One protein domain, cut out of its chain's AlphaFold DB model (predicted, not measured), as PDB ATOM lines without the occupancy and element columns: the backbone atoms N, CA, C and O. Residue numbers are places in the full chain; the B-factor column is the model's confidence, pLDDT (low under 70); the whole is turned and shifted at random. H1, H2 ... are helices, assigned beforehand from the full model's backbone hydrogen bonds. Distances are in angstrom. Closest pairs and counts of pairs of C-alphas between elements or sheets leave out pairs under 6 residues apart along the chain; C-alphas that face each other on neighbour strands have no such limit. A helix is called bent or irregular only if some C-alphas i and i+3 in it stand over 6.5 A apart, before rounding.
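This is residues 12 to 93 of the 301 residues of an uncharacterized protein of Methylophaga sp (UniProt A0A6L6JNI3). Five short helices form a rod-shaped whole: H2 runs along one side, with H1 toward one end of the rod and H3 toward the other, while H5, near the middle, packs crosswise on H1, and H4 packs crosswise on H3. The other side is made by H4 and H5, where the last turn of H4 comes up to the later part of H5, while residues 12 to 22 loop past H1 and bring the first printed residue near the last. The printed part has 82 residues with five named helices, H1 to H5 along the chain, and no named strand; its class is all helix. It is compact, with a radius of gyration of the C-alphas of 13.6 A, and spans 43 by 20 by 18 A.

The longest helix by residues is H5, residues 80 to 91; it is irregular, with C-alphas 86 and 89 7.2 A apart, and its line is a rough one. H5 touches H1, residues 23 to 31, about perpendicular at 84 degrees; their closest C-alphas, of Ala 27 and Arg 81, are 5.6 A apart. With residues 87 to 91 alone H5 touches H4, residues 63 to 72, at a steep tilt of 63 degrees, opposite ways; the closest C-alphas are those of Phe 72 and Thr 87, 6.7 A. H4 touches H3, residues 46 to 52, at a steep tilt of 65 degrees, the same way, closest at the C-alphas of Cys 52 and Ala 69, 6.5 A. H3 and H2, residues 34 to 44, only just touch, and only at the corner, with 3 pairs of C-alphas within 8 A; the closest are those of Leu 42 and Tyr 48, 6.4 A. H2 is close to but not clearly touching H5, with the C-alphas of Tyr 36 and Phe 80 6.9 A apart. H2 is also close to but not clearly touching H1, with the C-alphas of Ala 30 and Tyr 36 6.3 A apart. The helix packing is mostly crossed, with no shallow tilt among 3 pairs. H1 and H3 are apart, and H2 and H4 only just, closest at 8.5 A. Each O i to N i+4 pair is within hydrogen-bond range in H1, H2, H3 and H4, but 6 of 8 in H5.

H1 begins at C-alpha 23, (205.632, 124.915, 175.936), and is 12.3 A long. H2 is 15.6 A long, H3 10.0 A and H4 14.2 A. H5 is 13.6 A long and ends at C-alpha 91, (209.214, 135.127, 166.947).

The two C-alphas farthest apart, of His 19 and Tyr 59, are 43.1 A apart, but those of Tyr 12 and Val 93 are 5.4 A apart. The printed part has no cut and no long link. Mean pLDDT of the printed part is 88.0, and residues 16 to 21 are under 70.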
ATOM      1  N   TYR A  12     216.751 129.127 171.514       83.38
ATOM      2  CA  TYR A  12     216.549 130.536 171.825       83.38
ATOM      3  C   TYR A  12     217.867 131.115 172.321       83.38
ATOM      4  O   TYR A  12     218.522 130.558 173.207       83.38
ATOM      5  N   LYS A  13     218.276 132.251 171.763       81.81
ATOM      6  CA  LYS A  13     219.507 132.929 172.170       81.81
ATOM      7  C   LYS A  13     219.467 133.305 173.652       81.81
ATOM      8  O   LYS A  13     218.475 133.837 174.136       81.81
ATOM      9  N   GLY A  14     220.556 133.052 174.375       77.00
ATOM     10  CA  GLY A  14     220.672 133.425 175.791       77.00
ATOM     11  C   GLY A  14     219.841 132.578 176.760       77.00
ATOM     12  O   GLY A  14     219.952 132.783 177.964       77.00
ATOM     13  N   MET A  15     219.074 131.603 176.268       79.31
ATOM     14  CA  MET A  15     218.459 130.565 177.090       79.31
ATOM     15  C   MET A  15     219.281 129.275 176.960       79.31
ATOM     16  O   MET A  15     219.763 128.964 175.866       79.31
ATOM     17  N   PRO A  16     219.487 128.512 178.049       62.78
ATOM     18  CA  PRO A  16     220.099 127.191 177.959       62.78
ATOM     19  C   PRO A  16     219.341 126.333 176.941       62.78
ATOM     20  O   PRO A  16     218.122 126.432 176.838       62.78
ATOM     21  N   GLY A  17     220.050 125.498 176.176       60.16
ATOM     22  CA  GLY A  17     219.430 124.550 175.249       60.16
ATOM     23  C   GLY A  17     218.648 123.497 176.028       60.16
ATOM     24  O   GLY A  17     219.193 122.458 176.390       60.16
ATOM     25  N   LEU A  18     217.392 123.800 176.334       56.34
ATOM     26  CA  LEU A  18     216.523 122.964 177.141       56.34
ATOM     27  C   LEU A  18     216.146 121.718 176.327       56.34
ATOM     28  O   LEU A  18     215.472 121.782 175.299       56.34
ATOM     29  N   HIS A  19     216.662 120.561 176.739       50.94
ATOM     30  CA  HIS A  19     216.394 119.295 176.069       50.94
ATOM     31  C   HIS A  19     214.973 118.821 176.397       50.94
ATOM     32  O   HIS A  19     214.722 118.417 177.524       50.94
ATOM     33  N   ARG A  20     214.081 118.831 175.389       53.28
ATOM     34  CA  ARG A  20     212.675 118.377 175.468       53.28
ATOM     35  C   ARG A  20     211.900 119.041 176.605       53.28
ATOM     36  O   ARG A  20     211.639 118.427 177.632       53.28
ATOM     37  N   ILE A  21     211.504 120.282 176.373       58.81
ATOM     38  CA  ILE A  21     210.634 121.006 177.286       58.81
ATOM     39  C   ILE A  21     209.279 121.245 176.627       58.81
ATOM     40  O   ILE A  21     209.202 121.561 175.441       58.81
ATOM     41  N   ASP A  22     208.220 121.012 177.399       73.88
ATOM     42  CA  ASP A  22     206.852 121.393 177.055       73.88
ATOM     43  C   ASP A  22     206.728 122.930 176.985       73.88
ATOM     44  O   ASP A  22     207.465 123.641 177.670       73.88
ATOM     45  N   ARG A  23     205.798 123.461 176.177       75.50
ATOM     46  CA  ARG A  23     205.632 124.915 175.936       75.50
ATOM     47  C   ARG A  23     205.513 125.721 177.234       75.50
ATOM     48  O   ARG A  23     206.007 126.840 177.317       75.50
ATOM     49  N   GLU A  24     204.902 125.101 178.232       80.19
ATOM     50  CA  GLU A  24     204.757 125.522 179.624       80.19
ATOM     51  C   GLU A  24     206.117 125.930 180.245       80.19
ATOM     52  O   GLU A  24     206.327 127.084 180.619       80.19
ATOM     53  N   GLN A  25     207.092 125.013 180.277       80.94
ATOM     54  CA  GLN A  25     208.390 125.264 180.926       80.94
ATOM     55  C   GLN A  25     209.326 126.096 180.032       80.94
ATOM     56  O   GLN A  25     210.250 126.737 180.531       80.94
ATOM     57  N   GLU A  26     209.085 126.128 178.716       83.81
ATOM     58  CA  GLU A  26     209.771 127.053 177.808       83.81
ATOM     59  C   GLU A  26     209.393 128.498 178.147       83.81
ATOM     60  O   GLU A  26     210.273 129.351 178.279       83.81
ATOM     61  N   ALA A  27     208.100 128.754 178.367       88.19
ATOM     62  CA  ALA A  27     207.608 130.058 178.786       88.19
ATOM     63  C   ALA A  27     208.159 130.460 180.166       88.19
ATOM     64  O   ALA A  27     208.552 131.612 180.352       88.19
ATOM     65  N   ASP A  28     208.278 129.515 181.104       88.12
ATOM     66  CA  ASP A  28     208.858 129.772 182.432       88.12
ATOM     67  C   ASP A  28     210.362 130.097 182.361       88.12
ATOM     68  O   ASP A  28     210.868 130.972 183.071       88.12
ATOM     69  N   ALA A  29     211.099 129.439 181.463       87.69
ATOM     70  CA  ALA A  29     212.496 129.771 181.211       87.69
ATOM     71  C   ALA A  29     212.639 131.136 180.511       87.69
ATOM     72  O   ALA A  29     213.537 131.912 180.849       87.69
ATOM     73  N   ALA A  30     211.737 131.463 179.581       90.00
ATOM     74  CA  ALA A  30     211.708 132.756 178.901       90.00
ATOM     75  C   ALA A  30     211.355 133.911 179.852       90.00
ATOM     76  O   ALA A  30     211.904 135.008 179.701       90.00
ATOM     77  N   LEU A  31     210.518 133.659 180.865       91.31
ATOM     78  CA  LEU A  31     210.149 134.627 181.904       91.31
ATOM     79  C   LEU A  31     211.382 135.140 182.666       91.31
ATOM     80  O   LEU A  31     211.452 136.308 183.032       91.31
ATOM     81  N   ASN A  32     212.393 134.287 182.838       88.38
ATOM     82  CA  ASN A  32     213.640 134.607 183.535       88.38
ATOM     83  C   ASN A  32     214.771 135.053 182.586       88.38
ATOM     84  O   ASN A  32     215.952 134.912 182.904       88.38
ATOM     85  N   SER A  33     214.431 135.571 181.403       90.44
ATOM     86  CA  SER A  33     215.392 135.904 180.345       90.44
ATOM     87  C   SER A  33     215.211 137.326 179.800       90.44
ATOM     88  O   SER A  33     214.300 138.059 180.180       90.44
ATOM     89  N   ALA A  34     216.070 137.719 178.853       92.88
ATOM     90  CA  ALA A  34     215.951 139.002 178.158       92.88
ATOM     91  C   ALA A  34     214.633 139.156 177.371       92.88
ATOM     92  O   ALA A  34     214.199 140.284 177.132       92.88
ATOM     93  N   TYR A  35     213.975 138.057 176.988       94.12
ATOM     94  CA  TYR A  35     212.721 138.112 176.234       94.12
ATOM     95  C   TYR A  35     211.562 138.695 177.045       94.12
ATOM     96  O   TYR A  35     210.781 139.484 176.512       94.12
ATOM     97  N   TYR A  36     211.487 138.368 178.340       95.00
ATOM     98  CA  TYR A  36     210.530 138.975 179.265       95.00
ATOM     99  C   TYR A  36     210.680 140.490 179.326       95.00
ATOM    100  O   TYR A  36     209.703 141.231 179.218       95.00
ATOM    101  N   TRP A  37     211.921 140.962 179.408       95.50
ATOM    102  CA  TRP A  37     212.192 142.391 179.437       95.50
ATOM    103  C   TRP A  37     211.795 143.075 178.132       95.50
ATOM    104  O   TRP A  37     211.237 144.164 178.179       95.50
ATOM    105  N   TRP A  38     211.990 142.439 176.973       94.44
ATOM    106  CA  TRP A  38     211.501 142.986 175.704       94.44
ATOM    107  C   TRP A  38     209.984 143.230 175.745       94.44
ATOM    108  O   TRP A  38     209.523 144.323 175.413       94.44
ATOM    109  N   PHE A  39     209.219 142.242 176.214       96.31
ATOM    110  CA  PHE A  39     207.769 142.341 176.380       96.31
ATOM    111  C   PHE A  39     207.361 143.453 177.364       96.31
ATOM    112  O   PHE A  39     206.525 144.295 177.034       96.31
ATOM    113  N   GLU A  40     207.983 143.518 178.543       97.12
ATOM    114  CA  GLU A  40     207.660 144.542 179.545       97.12
ATOM    115  C   GLU A  40     208.032 145.957 179.079       97.12
ATOM    116  O   GLU A  40     207.246 146.889 179.247       97.12
ATOM    117  N   TYR A  41     209.168 146.143 178.401       97.62
ATOM    118  CA  TYR A  41     209.537 147.456 177.863       97.62
ATOM    119  C   TYR A  41     208.606 147.919 176.733       97.62
ATOM    120  O   TYR A  41     208.354 149.122 176.616       97.62
ATOM    121  N   LEU A  42     208.033 147.004 175.940       96.06
ATOM    122  CA  LEU A  42     206.980 147.363 174.983       96.06
ATOM    123  C   LEU A  42     205.730 147.897 175.692       96.06
ATOM    124  O   LEU A  42     205.156 148.888 175.235       96.06
ATOM    125  N   LYS A  43     205.358 147.322 176.844       95.38
ATOM    126  CA  LYS A  43     204.230 147.805 177.659       95.38
ATOM    127  C   LYS A  43     204.454 149.204 178.236       95.38
ATOM    128  O   LYS A  43     203.495 149.925 178.489       95.38
ATOM    129  N   LEU A  44     205.703 149.634 178.396       97.19
ATOM    130  CA  LEU A  44     206.025 150.993 178.849       97.19
ATOM    131  C   LEU A  44     205.969 152.041 177.721       97.19
ATOM    132  O   LEU A  44     205.957 153.246 177.986       97.19
ATOM    133  N   SER A  45     205.929 151.623 176.452       96.75
ATOM    134  CA  SER A  45     205.979 152.535 175.305       96.75
ATOM    135  C   SER A  45     204.601 153.098 174.946       96.75
ATOM    136  O   SER A  45     203.748 152.404 174.393       96.75
ATOM    137  N   LYS A  46     204.413 154.413 175.152       96.19
ATOM    138  CA  LYS A  46     203.201 155.150 174.729       96.19
ATOM    139  C   LYS A  46     202.917 155.004 173.229       96.19
ATOM    140  O   LYS A  46     201.765 154.878 172.825       96.19
ATOM    141  N   ASN A  47     203.970 155.006 172.410       95.38
ATOM    142  CA  ASN A  47     203.855 154.870 170.958       95.38
ATOM    143  C   ASN A  47     203.394 153.465 170.561       95.38
ATOM    144  O   ASN A  47     202.539 153.327 169.692       95.38
ATOM    145  N   TYR A  48     203.949 152.438 171.207       96.00
ATOM    146  CA  TYR A  48     203.568 151.053 170.952       96.00
ATOM    147  C   TYR A  48     202.116 150.804 171.371       96.00
ATOM    148  O   TYR A  48     201.314 150.337 170.569       96.00
ATOM    149  N   TRP A  49     201.745 151.261 172.571       95.00
ATOM    150  CA  TRP A  49     200.366 151.242 173.058       95.00
ATOM    151  C   TRP A  49     199.375 151.881 172.081       95.00
ATOM    152  O   TRP A  49     198.328 151.304 171.790       95.00
ATOM    153  N   TRP A  50     199.706 153.060 171.543       94.62
ATOM    154  CA  TRP A  50     198.832 153.750 170.596       94.62
ATOM    155  C   TRP A  50     198.667 152.982 169.282       94.62
ATOM    156  O   TRP A  50     197.566 152.922 168.734       94.62
ATOM    157  N   VAL A  51     199.752 152.382 168.792       93.75
ATOM    158  CA  VAL A  51     199.764 151.595 167.555       93.75
ATOM    159  C   VAL A  51     198.981 150.288 167.695       93.75
ATOM    160  O   VAL A  51     198.298 149.906 166.746       93.75
ATOM    161  N   CYS A  52     199.006 149.653 168.871       90.94
ATOM    162  CA  CYS A  52     198.220 148.452 169.169       90.94
ATOM    163  C   CYS A  52     196.711 148.722 169.300       90.94
ATOM    164  O   CYS A  52     195.914 147.789 169.227       90.94
ATOM    165  N   ARG A  53     196.283 149.978 169.493       89.88
ATOM    166  CA  ARG A  53     194.855 150.307 169.593       89.88
ATOM    167  C   ARG A  53     194.189 150.379 168.221       89.88
ATOM    168  O   ARG A  53     194.563 151.181 167.368       89.88
ATOM    169  N   GLY A  54     193.127 149.595 168.042       80.88
ATOM    170  CA  GLY A  54     192.350 149.586 166.802       80.88
ATOM    171  C   GLY A  54     193.207 149.200 165.592       80.88
ATOM    172  O   GLY A  54     194.015 148.283 165.666       80.88
ATOM    173  N   ASN A  55     193.046 149.912 164.473       77.69
ATOM    174  CA  ASN A  55     193.827 149.692 163.245       77.69
ATOM    175  C   ASN A  55     194.967 150.723 163.083       77.69
ATOM    176  O   ASN A  55     195.378 151.028 161.962       77.69
ATOM    177  N   ASN A  56     195.455 151.303 164.189       86.94
ATOM    178  CA  ASN A  56     196.378 152.444 164.168       86.94
ATOM    179  C   ASN A  56     197.750 152.136 163.555       86.94
ATOM    180  O   ASN A  56     198.389 153.035 163.005       86.94
ATOM    181  N   PHE A  57     198.188 150.877 163.572       81.56
ATOM    182  CA  PHE A  57     199.414 150.447 162.896       81.56
ATOM    183  C   PHE A  57     199.409 150.697 161.380       81.56
ATOM    184  O   PHE A  57     200.476 150.861 160.798       81.56
ATOM    185  N   LYS A  58     198.240 150.824 160.740       83.06
ATOM    186  CA  LYS A  58     198.140 151.185 159.314       83.06
ATOM    187  C   LYS A  58     198.410 152.667 159.042       83.06
ATOM    188  O   LYS A  58     198.705 153.034 157.909       83.06
ATOM    189  N   TYR A  59     198.306 153.513 160.066       86.56
ATOM    190  CA  TYR A  59     198.424 154.969 159.950       86.56
ATOM    191  C   TYR A  59     199.741 155.516 160.514       86.56
ATOM    192  O   TYR A  59     200.038 156.703 160.355       86.56
ATOM    193  N   THR A  60     200.549 154.684 161.178       89.00
ATOM    194  CA  THR A  60     201.856 155.124 161.676       89.00
ATOM    195  C   THR A  60     202.826 155.375 160.523       89.00
ATOM    196  O   THR A  60     202.973 154.568 159.611       89.00
ATOM    197  N   LYS A  61     203.548 156.499 160.584       92.12
ATOM    198  CA  LYS A  61     204.613 156.819 159.618       92.12
ATOM    199  C   LYS A  61     205.896 156.013 159.872       92.12
ATOM    200  O   LYS A  61     206.750 155.922 158.993       92.12
ATOM    201  N   SER A  62     206.054 155.433 161.066       93.94
ATOM    202  CA  SER A  62     207.233 154.637 161.419       93.94
ATOM    203  C   SER A  62     207.064 153.189 160.968       93.94
ATOM    204  O   SER A  62     206.386 152.395 161.619       93.94
ATOM    205  N   ARG A  63     207.745 152.824 159.876       92.12
ATOM    206  CA  ARG A  63     207.752 151.448 159.347       92.12
ATOM    207  C   ARG A  63     208.289 150.427 160.350       92.12
ATOM    208  O   ARG A  63     207.841 149.289 160.348       92.12
ATOM    209  N   ILE A  64     209.244 150.830 161.191       94.19
ATOM    210  CA  ILE A  64     209.816 149.956 162.224       94.19
ATOM    211  C   ILE A  64     208.756 149.662 163.286       94.19
ATOM    212  O   ILE A  64     208.531 148.503 163.601       94.19
ATOM    213  N   LEU A  65     208.048 150.689 163.768       93.50
ATOM    214  CA  LEU A  65     207.001 150.521 164.776       93.50
ATOM    215  C   LEU A  65     205.818 149.690 164.255       93.50
ATOM    216  O   LEU A  65     205.289 148.874 165.000       93.50
ATOM    217  N   ALA A  66     205.434 149.874 162.985       92.94
ATOM    218  CA  ALA A  66     204.403 149.060 162.339       92.94
ATOM    219  C   ALA A  66     204.796 147.576 162.305       92.94
ATOM    220  O   ALA A  66     204.033 146.744 162.778       92.94
ATOM    221  N   ARG A  67     206.015 147.262 161.836       92.50
ATOM    222  CA  ARG A  67     206.536 145.884 161.816       92.50
ATOM    223  C   ARG A  67     206.610 145.276 163.207       92.50
ATOM    224  O   ARG A  67     206.146 144.168 163.404       92.50
ATOM    225  N   THR A  68     207.119 146.017 164.192       93.88
ATOM    226  CA  THR A  68     207.149 145.527 165.576       93.88
ATOM    227  C   THR A  68     205.742 145.210 166.084       93.88
ATOM    228  O   THR A  68     205.569 144.197 166.744       93.88
ATOM    229  N   ALA A  69     204.735 146.026 165.761       92.75
ATOM    230  CA  ALA A  69     203.352 145.752 166.149       92.75
ATOM    231  C   ALA A  69     202.734 144.560 165.396       92.75
ATOM    232  O   ALA A  69     201.952 143.822 165.988       92.75
ATOM    233  N   GLU A  70     203.089 144.355 164.125       92.81
ATOM    234  CA  GLU A  70     202.707 143.164 163.353       92.81
ATOM    235  C   GLU A  70     203.332 141.888 163.939       92.81
ATOM    236  O   GLU A  70     202.629 140.897 164.120       92.81
ATOM    237  N   ASP A  71     204.619 141.937 164.290       93.06
ATOM    238  CA  ASP A  71     205.382 140.800 164.812       93.06
ATOM    239  C   ASP A  71     204.958 140.420 166.241       93.06
ATOM    240  O   ASP A  71     204.693 139.257 166.540       93.06
ATOM    241  N   PHE A  72     204.905 141.397 167.152       94.25
ATOM    242  CA  PHE A  72     204.652 141.157 168.578       94.25
ATOM    243  C   PHE A  72     203.158 141.140 168.921       94.25
ATOM    244  O   PHE A  72     202.770 140.524 169.917       94.25
ATOM    245  N   GLY A  73     202.320 141.803 168.121       92.81
ATOM    246  CA  GLY A  73     200.895 141.960 168.387       92.81
ATOM    247  C   GLY A  73     200.591 142.838 169.605       92.81
ATOM    248  O   GLY A  73     201.427 143.594 170.109       92.81
ATOM    249  N   ASP A  74     199.355 142.748 170.092       92.62
ATOM    250  CA  ASP A  74     198.925 143.473 171.287       92.62
ATOM    251  C   ASP A  74     199.432 142.792 172.569       92.62
ATOM    252  O   ASP A  74     198.847 141.835 173.070       92.62
ATOM    253  N   VAL A  75     200.536 143.310 173.108       94.50
ATOM    254  CA  VAL A  75     201.161 142.829 174.354       94.50
ATOM    255  C   VAL A  75     200.411 143.264 175.619       94.50
ATOM    256  O   VAL A  75     200.721 142.790 176.708       94.50
ATOM    257  N   PHE A  76     199.445 144.185 175.514       93.88
ATOM    258  CA  PHE A  76     198.728 144.730 176.671       93.88
ATOM    259  C   PHE A  76     197.554 143.853 177.109       93.88
ATOM    260  O   PHE A  76     197.117 143.959 178.253       93.88
ATOM    261  N   SER A  77     197.043 143.001 176.217       91.25
ATOM    262  CA  SER A  77     195.887 142.134 176.470       91.25
ATOM    263  C   SER A  77     196.242 140.741 176.990       91.25
ATOM    264  O   SER A  77     195.341 139.988 177.353       91.25
ATOM    265  N   LEU A  78     197.528 140.388 177.049       91.38
ATOM    266  CA  LEU A  78     197.996 139.061 177.445       91.38
ATOM    267  C   LEU A  78     198.967 139.137 178.626       91.38
ATOM    268  O   LEU A  78     199.701 140.112 178.790       91.38
ATOM    269  N   SER A  79     199.013 138.072 179.430       94.31
ATOM    270  CA  SER A  79     200.160 137.839 180.307       94.31
ATOM    271  C   SER A  79     201.396 137.507 179.460       94.31
ATOM    272  O   SER A  79     201.267 137.056 178.318       94.31
ATOM    273  N   PHE A  80     202.606 137.682 180.007       94.56
ATOM    274  CA  PHE A  80     203.827 137.299 179.284       94.56
ATOM    275  C   PHE A  80     203.790 135.831 178.842       94.56
ATOM    276  O   PHE A  80     204.203 135.508 177.733       94.56
ATOM    277  N   ARG A  81     203.270 134.947 179.697       93.56
ATOM    278  CA  ARG A  81     203.233 133.507 179.443       93.56
ATOM    279  C   ARG A  81     202.317 133.162 178.275       93.56
ATOM    280  O   ARG A  81     202.728 132.445 177.365       93.56
ATOM    281  N   ASP A  82     201.118 133.737 178.265       93.56
ATOM    282  CA  ASP A  82     200.155 133.553 177.176       93.56
ATOM    283  C   ASP A  82     200.688 134.137 175.869       93.56
ATOM    284  O   ASP A  82     200.588 133.517 174.808       93.56
ATOM    285  N   TRP A  83     201.314 135.313 175.948       95.38
ATOM    286  CA  TRP A  83     201.956 135.943 174.804       95.38
ATOM    287  C   TRP A  83     203.127 135.113 174.261       95.38
ATOM    288  O   TRP A  83     203.246 134.942 173.047       95.38
ATOM    289  N   TRP A  84     203.968 134.544 175.128       93.31
ATOM    290  CA  TRP A  84     205.092 133.699 174.725       93.31
ATOM    291  C   TRP A  84     204.612 132.448 173.988       93.31
ATOM    292  O   TRP A  84     205.071 132.162 172.882       93.31
ATOM    293  N   MET A  85     203.639 131.737 174.561       90.19
ATOM    294  CA  MET A  85     203.078 130.522 173.963       90.19
ATOM    295  C   MET A  85     202.365 130.789 172.633       90.19
ATOM    296  O   MET A  85     202.344 129.913 171.766       90.19
ATOM    297  N   LYS A  86     201.772 131.978 172.472       91.00
ATOM    298  CA  LYS A  86     201.039 132.375 171.265       91.00
ATOM    299  C   LYS A  86     201.942 132.919 170.156       91.00
ATOM    300  O   LYS A  86     201.733 132.577 168.997       91.00
ATOM    301  N   THR A  87     202.900 133.773 170.509       92.19
ATOM    302  CA  THR A  87     203.664 134.594 169.556       92.19
ATOM    303  C   THR A  87     205.165 134.533 169.824       92.19
ATOM    304  O   THR A  87     205.942 134.255 168.912       92.19
ATOM    305  N   GLY A  88     205.589 134.764 171.072       90.94
ATOM    306  CA  GLY A  88     207.007 134.943 171.413       90.94
ATOM    307  C   GLY A  88     207.901 133.755 171.039       90.94
ATOM    308  O   GLY A  88     208.997 133.954 170.511       90.94
ATOM    309  N   CYS A  89     207.420 132.523 171.232       88.44
ATOM    310  CA  CYS A  89     208.192 131.315 170.941       88.44
ATOM    311  C   CYS A  89     208.493 131.122 169.446       88.44
ATOM    312  O   CYS A  89     209.538 130.571 169.113       88.44
ATOM    313  N   GLU A  90     207.628 131.578 168.540       88.44
ATOM    314  CA  GLU A  90     207.890 131.527 167.093       88.44
ATOM    315  C   GLU A  90     208.693 132.746 166.625       88.44
ATOM    316  O   GLU A  90     209.489 132.651 165.694       88.44
ATOM    317  N   LEU A  91     208.524 133.889 167.294       90.88
ATOM    318  CA  LEU A  91     209.214 135.127 166.947       90.88
ATOM    319  C   LEU A  91     210.727 135.056 167.209       90.88
ATOM    320  O   LEU A  91     211.515 135.607 166.442       90.88
ATOM    321  N   PHE A  92     211.139 134.384 168.287       89.25
ATOM    322  CA  PHE A  92     212.539 134.351 168.730       89.25
ATOM    323  C   PHE A  92     213.267 133.026 168.490       89.25
ATOM    324  O   PHE A  92     214.423 132.891 168.900       89.25
ATOM    325  N   VAL A  93     212.623 132.041 167.858       85.56
ATOM    326  CA  VAL A  93     213.293 130.773 167.552       85.56
ATOM    327  C   VAL A  93     214.387 130.993 166.505       85.56
ATOM    328  O   VAL A  93     214.171 131.620 165.468       85.56
TER     329      VAL A  93